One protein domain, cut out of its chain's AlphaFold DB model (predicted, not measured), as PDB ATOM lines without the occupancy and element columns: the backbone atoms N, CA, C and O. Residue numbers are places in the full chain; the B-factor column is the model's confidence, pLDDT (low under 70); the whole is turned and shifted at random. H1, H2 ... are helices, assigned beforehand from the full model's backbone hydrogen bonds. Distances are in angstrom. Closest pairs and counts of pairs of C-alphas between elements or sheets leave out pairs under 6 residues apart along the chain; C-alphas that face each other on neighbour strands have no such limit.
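Overview. This is residues 5 to 58 of the 319 residues of the protein "Sra-ydg" of Akanthomyces lecanii RCEF 1005 (UniProt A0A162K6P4). What shape do these coordinates make? After a tail whose residues 6 to 11 stick out, two short helices, H1 and H2, follow each other round a corner; the chain then folds back, and the long helix H3 runs along H2 in a helical hairpin and on until its last residue comes near the beginning of H1. What is it made of? The printed part has 54 residues with three named helices in the order H1, H2, H3 and no named strand; its class is all helix. How dense is it? It is only just compact, close to loose, with a radius of gyration of the C-alphas of 11.8 A and spans of 32 by 23 by 18 A.

Along the chain. Where do the short helices lie? H1 is residues 14 to 20, from C-alpha 14 at (94.079, 100.017, 114.079), and H2 is residues 22 to 29. Where is the long one? H3 is residues 38 to 55, 25.5 A from first to last C-alpha, ending at C-alpha 55 at (97.354, 95.238, 117.768).

Arrangement. How do H2 and H3 stand? They touch, H3 with residues 40 to 48 alone, and the closest C-alphas, of Leu 26 and Ala 44, are 5.9 A apart. They run opposite ways at a shallow tilt of 32 degrees, only just short of steep. What of H1? It is close to H2 but not clearly touching, the closest C-alphas being those of Ile 17 and Asp 23, 6.3 A apart, at a steep tilt of 65 degrees. It is also close to H3 but not clearly touching, with the closest C-alphas, of Ser 14 and Phe 55, 6.9 A apart. Are the helix backbones complete? In H1, H2 and H3 every O i to N i+4 pair is within hydrogen-bond range.

Size, cuts and confidence. How far does it reach? The two C-alphas farthest apart, of Arg 9 and Ala 33, are 35.0 A apart. Are there cuts or long links? The printed part has no cut; the link from H1 to H2 is tight and that from H2 to H3 is short. Where is confidence low? Residues 5 to 10 are under 70, and the mean pLDDT of the printed part is 85.3.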
ATOM      1  N   GLU A   5      86.824  87.442 111.626       51.22
ATOM      2  CA  GLU A   5      88.203  87.809 111.978       51.22
ATOM      3  C   GLU A   5      89.229  86.691 111.718       51.22
ATOM      4  O   GLU A   5      90.419  86.979 111.597       51.22
ATOM      5  N   SER A   6      88.798  85.429 111.594       50.25
ATOM      6  CA  SER A   6      89.704  84.303 111.318       50.25
ATOM      7  C   SER A   6      90.094  84.169 109.842       50.25
ATOM      8  O   SER A   6      91.102  83.536 109.543       50.25
ATOM      9  N   ASP A   7      89.346  84.809 108.936       47.25
ATOM     10  CA  ASP A   7      89.509  84.646 107.484       47.25
ATOM     11  C   ASP A   7      90.337  85.773 106.833       47.25
ATOM     12  O   ASP A   7      90.526  85.802 105.619       47.25
ATOM     13  N   GLY A   8      90.835  86.732 107.629       51.44
ATOM     14  CA  GLY A   8      91.806  87.761 107.218       51.44
ATOM     15  C   GLY A   8      91.359  88.741 106.119       51.44
ATOM     16  O   GLY A   8      92.099  89.669 105.801       51.44
ATOM     17  N   ARG A   9      90.165  88.571 105.538       53.72
ATOM     18  CA  ARG A   9      89.734  89.265 104.313       53.72
ATOM     19  C   ARG A   9      89.078  90.632 104.533       53.72
ATOM     20  O   ARG A   9      89.084  91.433 103.605       53.72
ATOM     21  N   TYR A  10      88.591  90.939 105.740       56.09
ATOM     22  CA  TYR A  10      87.890  92.206 106.046       56.09
ATOM     23  C   TYR A  10      88.230  92.776 107.427       56.09
ATOM     24  O   TYR A  10      87.384  93.306 108.143       56.09
ATOM     25  N   SER A  11      89.483  92.642 107.846       70.00
ATOM     26  CA  SER A  11      89.870  93.046 109.192       70.00
ATOM     27  C   SER A  11      89.963  94.577 109.302       70.00
ATOM     28  O   SER A  11      90.741  95.194 108.575       70.00
ATOM     29  N   VAL A  12      89.209  95.190 110.219       82.31
ATOM     30  CA  VAL A  12      89.307  96.631 110.516       82.31
ATOM     31  C   VAL A  12      90.739  96.959 110.961       82.31
ATOM     32  O   VAL A  12      91.343  96.195 111.719       82.31
ATOM     33  N   ASN A  13      91.298  98.069 110.475       88.12
ATOM     34  CA  ASN A  13      92.650  98.514 110.822       88.12
ATOM     35  C   ASN A  13      92.672  99.285 112.152       88.12
ATOM     36  O   ASN A  13      91.699  99.944 112.516       88.12
ATOM     37  N   SER A  14      93.823  99.268 112.833       87.25
ATOM     38  CA  SER A  14      94.079 100.017 114.079       87.25
ATOM     39  C   SER A  14      93.748 101.512 113.938       87.25
ATOM     40  O   SER A  14      93.082 102.098 114.792       87.25
ATOM     41  N   ASP A  15      94.114 102.120 112.804       88.19
ATOM     42  CA  ASP A  15      93.806 103.525 112.517       88.19
ATOM     43  C   ASP A  15      92.306 103.782 112.358       88.19
ATOM     44  O   ASP A  15      91.809 104.804 112.828       88.19
ATOM     45  N   THR A  16      91.567 102.849 111.750       91.06
ATOM     46  CA  THR A  16      90.106 102.937 111.616       91.06
ATOM     47  C   THR A  16      89.431 102.818 112.979       91.06
ATOM     48  O   THR A  16      88.565 103.629 113.295       91.06
ATOM     49  N   ILE A  17      89.875 101.879 113.823       91.75
ATOM     50  CA  ILE A  17      89.403 101.746 115.212       91.75
ATOM     51  C   ILE A  17      89.628 103.063 115.959       91.75
ATOM     52  O   ILE A  17      88.701 103.584 116.581       91.75
ATOM     53  N   SER A  18      90.828 103.639 115.839       90.19
ATOM     54  CA  SER A  18      91.186 104.879 116.520       90.19
ATOM     55  C   SER A  18      90.400 106.094 116.008       90.19
ATOM     56  O   SER A  18      89.905 106.885 116.817       90.19
ATOM     57  N   ALA A  19      90.263 106.247 114.687       87.62
ATOM     58  CA  ALA A  19      89.584 107.376 114.053       87.62
ATOM     59  C   ALA A  19      88.066 107.350 114.288       87.62
ATOM     60  O   ALA A  19      87.475 108.390 114.571       87.62
ATOM     61  N   CYS A  20      87.453 106.165 114.231       91.19
ATOM     62  CA  CYS A  20      86.025 105.967 114.491       91.19
ATOM     63  C   CYS A  20      85.697 105.784 115.982       91.19
ATOM     64  O   CYS A  20      84.526 105.661 116.327       91.19
ATOM     65  N   ARG A  21      86.709 105.774 116.863       92.12
ATOM     66  CA  ARG A  21      86.581 105.596 118.322       92.12
ATOM     67  C   ARG A  21      85.858 104.319 118.740       92.12
ATOM     68  O   ARG A  21      85.166 104.282 119.756       92.12
ATOM     69  N   LEU A  22      86.049 103.248 117.977       92.88
ATOM     70  CA  LEU A  22      85.428 101.960 118.289       92.88
ATOM     71  C   LEU A  22      85.974 101.373 119.601       92.88
ATOM     72  O   LEU A  22      85.273 100.647 120.294       92.88
ATOM     73  N   ASP A  23      87.202 101.730 119.981       92.75
ATOM     74  CA  ASP A  23      87.783 101.404 121.285       92.75
ATOM     75  C   ASP A  23      87.054 102.083 122.455       92.75
ATOM     76  O   ASP A  23      86.948 101.492 123.534       92.75
ATOM     77  N   LYS A  24      86.531 103.298 122.245       93.69
ATOM     78  CA  LYS A  24      85.725 104.026 123.234       93.69
ATOM     79  C   LYS A  24      84.335 103.433 123.343       93.69
ATOM     80  O   LYS A  24      83.938 103.072 124.441       93.69
ATOM     81  N   LEU A  25      83.690 103.176 122.206       92.12
ATOM     82  CA  LEU A  25      82.404 102.481 122.170       92.12
ATOM     83  C   LEU A  25      82.467 101.118 122.878       92.12
ATOM     84  O   LEU A  25      81.607 100.809 123.696       92.12
ATOM     85  N   LEU A  26      83.504 100.314 122.614       92.00
ATOM     86  CA  LEU A  26      83.703  99.053 123.333       92.00
ATOM     87  C   LEU A  26      83.909  99.267 124.829       92.00
ATOM     88  O   LEU A  26      83.399  98.490 125.625       92.00
ATOM     89  N   SER A  27      84.675 100.286 125.219       90.75
ATOM     90  CA  SER A  27      84.868 100.590 126.636       90.75
ATOM     91  C   SER A  27      83.542 100.953 127.305       90.75
ATOM     92  O   SER A  27      83.305 100.488 128.413       90.75
ATOM     93  N   ASP A  28      82.671 101.687 126.612       90.38
ATOM     94  CA  ASP A  28      81.353 102.082 127.105       90.38
ATOM     95  C   ASP A  28      80.392 100.895 127.230       90.38
ATOM     96  O   ASP A  28      79.739 100.763 128.261       90.38
ATOM     97  N   ILE A  29      80.322  99.992 126.245       91.81
ATOM     98  CA  ILE A  29      79.474  98.781 126.328       91.81
ATOM     99  C   ILE A  29      79.869  97.913 127.531       91.81
ATOM    100  O   ILE A  29      79.028  97.295 128.176       91.81
ATOM    101  N   LEU A  30      81.163  97.882 127.857       91.12
ATOM    102  CA  LEU A  30      81.696  97.115 128.978       91.12
ATOM    103  C   LEU A  30      81.478  97.785 130.345       91.12
ATOM    104  O   LEU A  30      81.799  97.180 131.371       91.12
ATOM    105  N   LEU A  31      80.960  99.019 130.396       88.62
ATOM    106  CA  LEU A  31      80.627  99.677 131.658       88.62
ATOM    107  C   LEU A  31      79.303  99.129 132.214       88.62
ATOM    108  O   LEU A  31      78.270  99.249 131.552       88.62
ATOM    109  N   PRO A  32      79.270  98.657 133.477       81.25
ATOM    110  CA  PRO A  32      78.043  98.144 134.095       81.25
ATOM    111  C   PRO A  32      76.890  99.160 134.140       81.25
ATOM    112  O   PRO A  32      75.726  98.781 134.196       81.25
ATOM    113  N   ALA A  33      77.210 100.456 134.118       80.31
ATOM    114  CA  ALA A  33      76.238 101.541 134.196       80.31
ATOM    115  C   ALA A  33      75.365 101.696 132.936       80.31
ATOM    116  O   ALA A  33      74.305 102.309 133.021       80.31
ATOM    117  N   ASN A  34      75.788 101.153 131.789       80.00
ATOM    118  CA  ASN A  34      75.117 101.373 130.504       80.00
ATOM    119  C   ASN A  34      74.031 100.331 130.181       80.00
ATOM    120  O   ASN A  34      73.408 100.427 129.129       80.00
ATOM    121  N   ALA A  35      73.776  99.382 131.094       79.00
ATOM    122  CA  ALA A  35      72.680  98.409 131.026       79.00
ATOM    123  C   ALA A  35      72.539  97.688 129.662       79.00
ATOM    124  O   ALA A  35      71.428  97.475 129.179       79.00
ATOM    125  N   CYS A  36      73.664  97.322 129.039       85.12
ATOM    126  CA  CYS A  36      73.687  96.543 127.799       85.12
ATOM    127  C   CYS A  36      73.260  95.084 128.032       85.12
ATOM    128  O   CYS A  36      73.359  94.565 129.147       85.12
ATOM    129  N   LEU A  37      72.822  94.406 126.967       89.00
ATOM    130  CA  LEU A  37      72.467  92.987 127.032       89.00
ATOM    131  C   LEU A  37      73.718  92.142 127.318       89.00
ATOM    132  O   LEU A  37      74.794  92.415 126.786       89.00
ATOM    133  N   GLU A  38      73.586  91.075 128.111       88.19
ATOM    134  CA  GLU A  38      74.723  90.203 128.461       88.19
ATOM    135  C   GLU A  38      75.442  89.644 127.220       88.19
ATOM    136  O   GLU A  38      76.669  89.532 127.202       88.19
ATOM    137  N   GLU A  39      74.692  89.356 126.154       89.88
ATOM    138  CA  GLU A  39      75.232  88.894 124.872       89.88
ATOM    139  C   GLU A  39      76.120  89.952 124.198       89.88
ATOM    140  O   GLU A  39      77.206  89.635 123.707       89.88
ATOM    141  N   GLU A  40      75.701  91.220 124.213       89.81
ATOM    142  CA  GLU A  40      76.462  92.343 123.655       89.81
ATOM    143  C   GLU A  40      77.747  92.578 124.451       89.81
ATOM    144  O   GLU A  40      78.813  92.786 123.869       89.81
ATOM    145  N   VAL A  41      77.667  92.472 125.779       92.00
ATOM    146  CA  VAL A  41      78.822  92.575 126.678       92.00
ATOM    147  C   VAL A  41      79.815  91.437 126.417       92.00
ATOM    148  O   VAL A  41      81.022  91.677 126.320       92.00
ATOM    149  N   ALA A  42      79.334  90.204 126.233       90.94
ATOM    150  CA  ALA A  42      80.179  89.058 125.901       90.94
ATOM    151  C   ALA A  42      80.869  89.228 124.534       90.94
ATOM    152  O   ALA A  42      82.070  88.962 124.400       90.94
ATOM    153  N   LEU A  43      80.141  89.715 123.523       92.00
ATOM    154  CA  LEU A  43      80.697  90.041 122.207       92.00
ATOM    155  C   LEU A  43      81.750  91.152 122.299       92.00
ATOM    156  O   LEU A  43      82.847  90.998 121.758       92.00
ATOM    157  N   ALA A  44      81.462  92.228 123.033       92.81
ATOM    158  CA  ALA A  44      82.380  93.341 123.250       92.81
ATOM    159  C   ALA A  44      83.668  92.896 123.961       92.81
ATOM    160  O   ALA A  44      84.769  93.276 123.552       92.81
ATOM    161  N   HIS A  45      83.563  92.033 124.976       92.75
ATOM    162  CA  HIS A  45      84.720  91.460 125.666       92.75
ATOM    163  C   HIS A  45      85.586  90.613 124.735       92.75
ATOM    164  O   HIS A  45      86.816  90.743 124.738       92.75
ATOM    165  N   ASN A  46      84.957  89.762 123.923       92.62
ATOM    166  CA  ASN A  46      85.662  88.937 122.951       92.62
ATOM    167  C   ASN A  46      86.381  89.803 121.914       92.62
ATOM    168  O   ASN A  46      87.574  89.603 121.686       92.62
ATOM    169  N   LEU A  47      85.702  90.810 121.359       92.19
ATOM    170  CA  LEU A  47      86.285  91.725 120.378       92.19
ATOM    171  C   LEU A  47      87.451  92.526 120.972       92.19
ATOM    172  O   LEU A  47      88.531  92.585 120.386       92.19
ATOM    173  N   GLN A  48      87.291  93.057 122.189       93.12
ATOM    174  CA  GLN A  48      88.363  93.758 122.895       93.12
ATOM    175  C   GLN A  48      89.582  92.848 123.110       93.12
ATOM    176  O   GLN A  48      90.726  93.284 122.942       93.12
ATOM    177  N   ARG A  49      89.368  91.576 123.468       92.62
ATOM    178  CA  ARG A  49      90.451  90.596 123.625       92.62
ATOM    179  C   ARG A  49      91.172  90.347 122.300       92.62
ATOM    180  O   ARG A  49      92.403  90.354 122.294       92.62
ATOM    181  N   GLN A  50      90.439  90.167 121.200       91.69
ATOM    182  CA  GLN A  50      91.035  89.970 119.874       91.69
ATOM    183  C   GLN A  50      91.861  91.183 119.442       91.69
ATOM    184  O   GLN A  50      93.024  91.041 119.061       91.69
ATOM    185  N   TRP A  51      91.324  92.393 119.602       92.69
ATOM    186  CA  TRP A  51      92.035  93.625 119.255       92.69
ATOM    187  C   TRP A  51      93.296  93.832 120.097       92.69
ATOM    188  O   TRP A  51      94.341  94.195 119.554       92.69
ATOM    189  N   ARG A  52      93.260  93.514 121.398       92.69
ATOM    190  CA  ARG A  52      94.452  93.538 122.264       92.69
ATOM    191  C   ARG A  52      95.519  92.535 121.823       92.69
ATOM    192  O   ARG A  52      96.697  92.880 121.811       92.69
ATOM    193  N   LEU A  53      95.133  91.312 121.457       91.50
ATOM    194  CA  LEU A  53      96.075  90.284 120.996       91.50
ATOM    195  C   LEU A  53      96.709  90.647 119.649       91.50
ATOM    196  O   LEU A  53      97.910  90.440 119.457       91.50
ATOM    197  N   ARG A  54      95.902  91.211 118.746       89.94
ATOM    198  CA  ARG A  54      96.299  91.567 117.384       89.94
ATOM    199  C   ARG A  54      97.174  92.817 117.332       89.94
ATOM    200  O   ARG A  54      98.272  92.764 116.792       89.94
ATOM    201  N   PHE A  55      96.696  93.930 117.885       91.25
ATOM    202  CA  PHE A  55      97.354  95.238 117.768       91.25
ATOM    203  C   PHE A  55      98.314  95.535 118.925       91.25
ATOM    204  O   PHE A  55      99.166  96.419 118.814       91.25
ATOM    205  N   ARG A  56      98.211  94.790 120.034       91.31
ATOM    206  CA  ARG A  56      99.114  94.872 121.192       91.31
ATOM    207  C   ARG A  56      99.302  96.319 121.653       91.31
ATOM    208  O   ARG A  56      98.331  96.998 121.976       91.31
ATOM    209  N   GLN A  57     100.547  96.789 121.667       92.06
ATOM    210  CA  GLN A  57     100.937  98.111 122.135       92.06
ATOM    211  C   GLN A  57     100.195  99.236 121.403       92.06
ATOM    212  O   GLN A  57      99.821 100.221 122.033       92.06
ATOM    213  N   GLU A  58      99.902  99.084 120.108       90.88
ATOM    214  CA  GLU A  58      99.191 100.115 119.350       90.88
ATOM    215  C   GLU A  58      97.771 100.355 119.854       90.88
ATOM    216  O   GLU A  58      97.310 101.496 119.816       90.88
TER     217      GLU A  58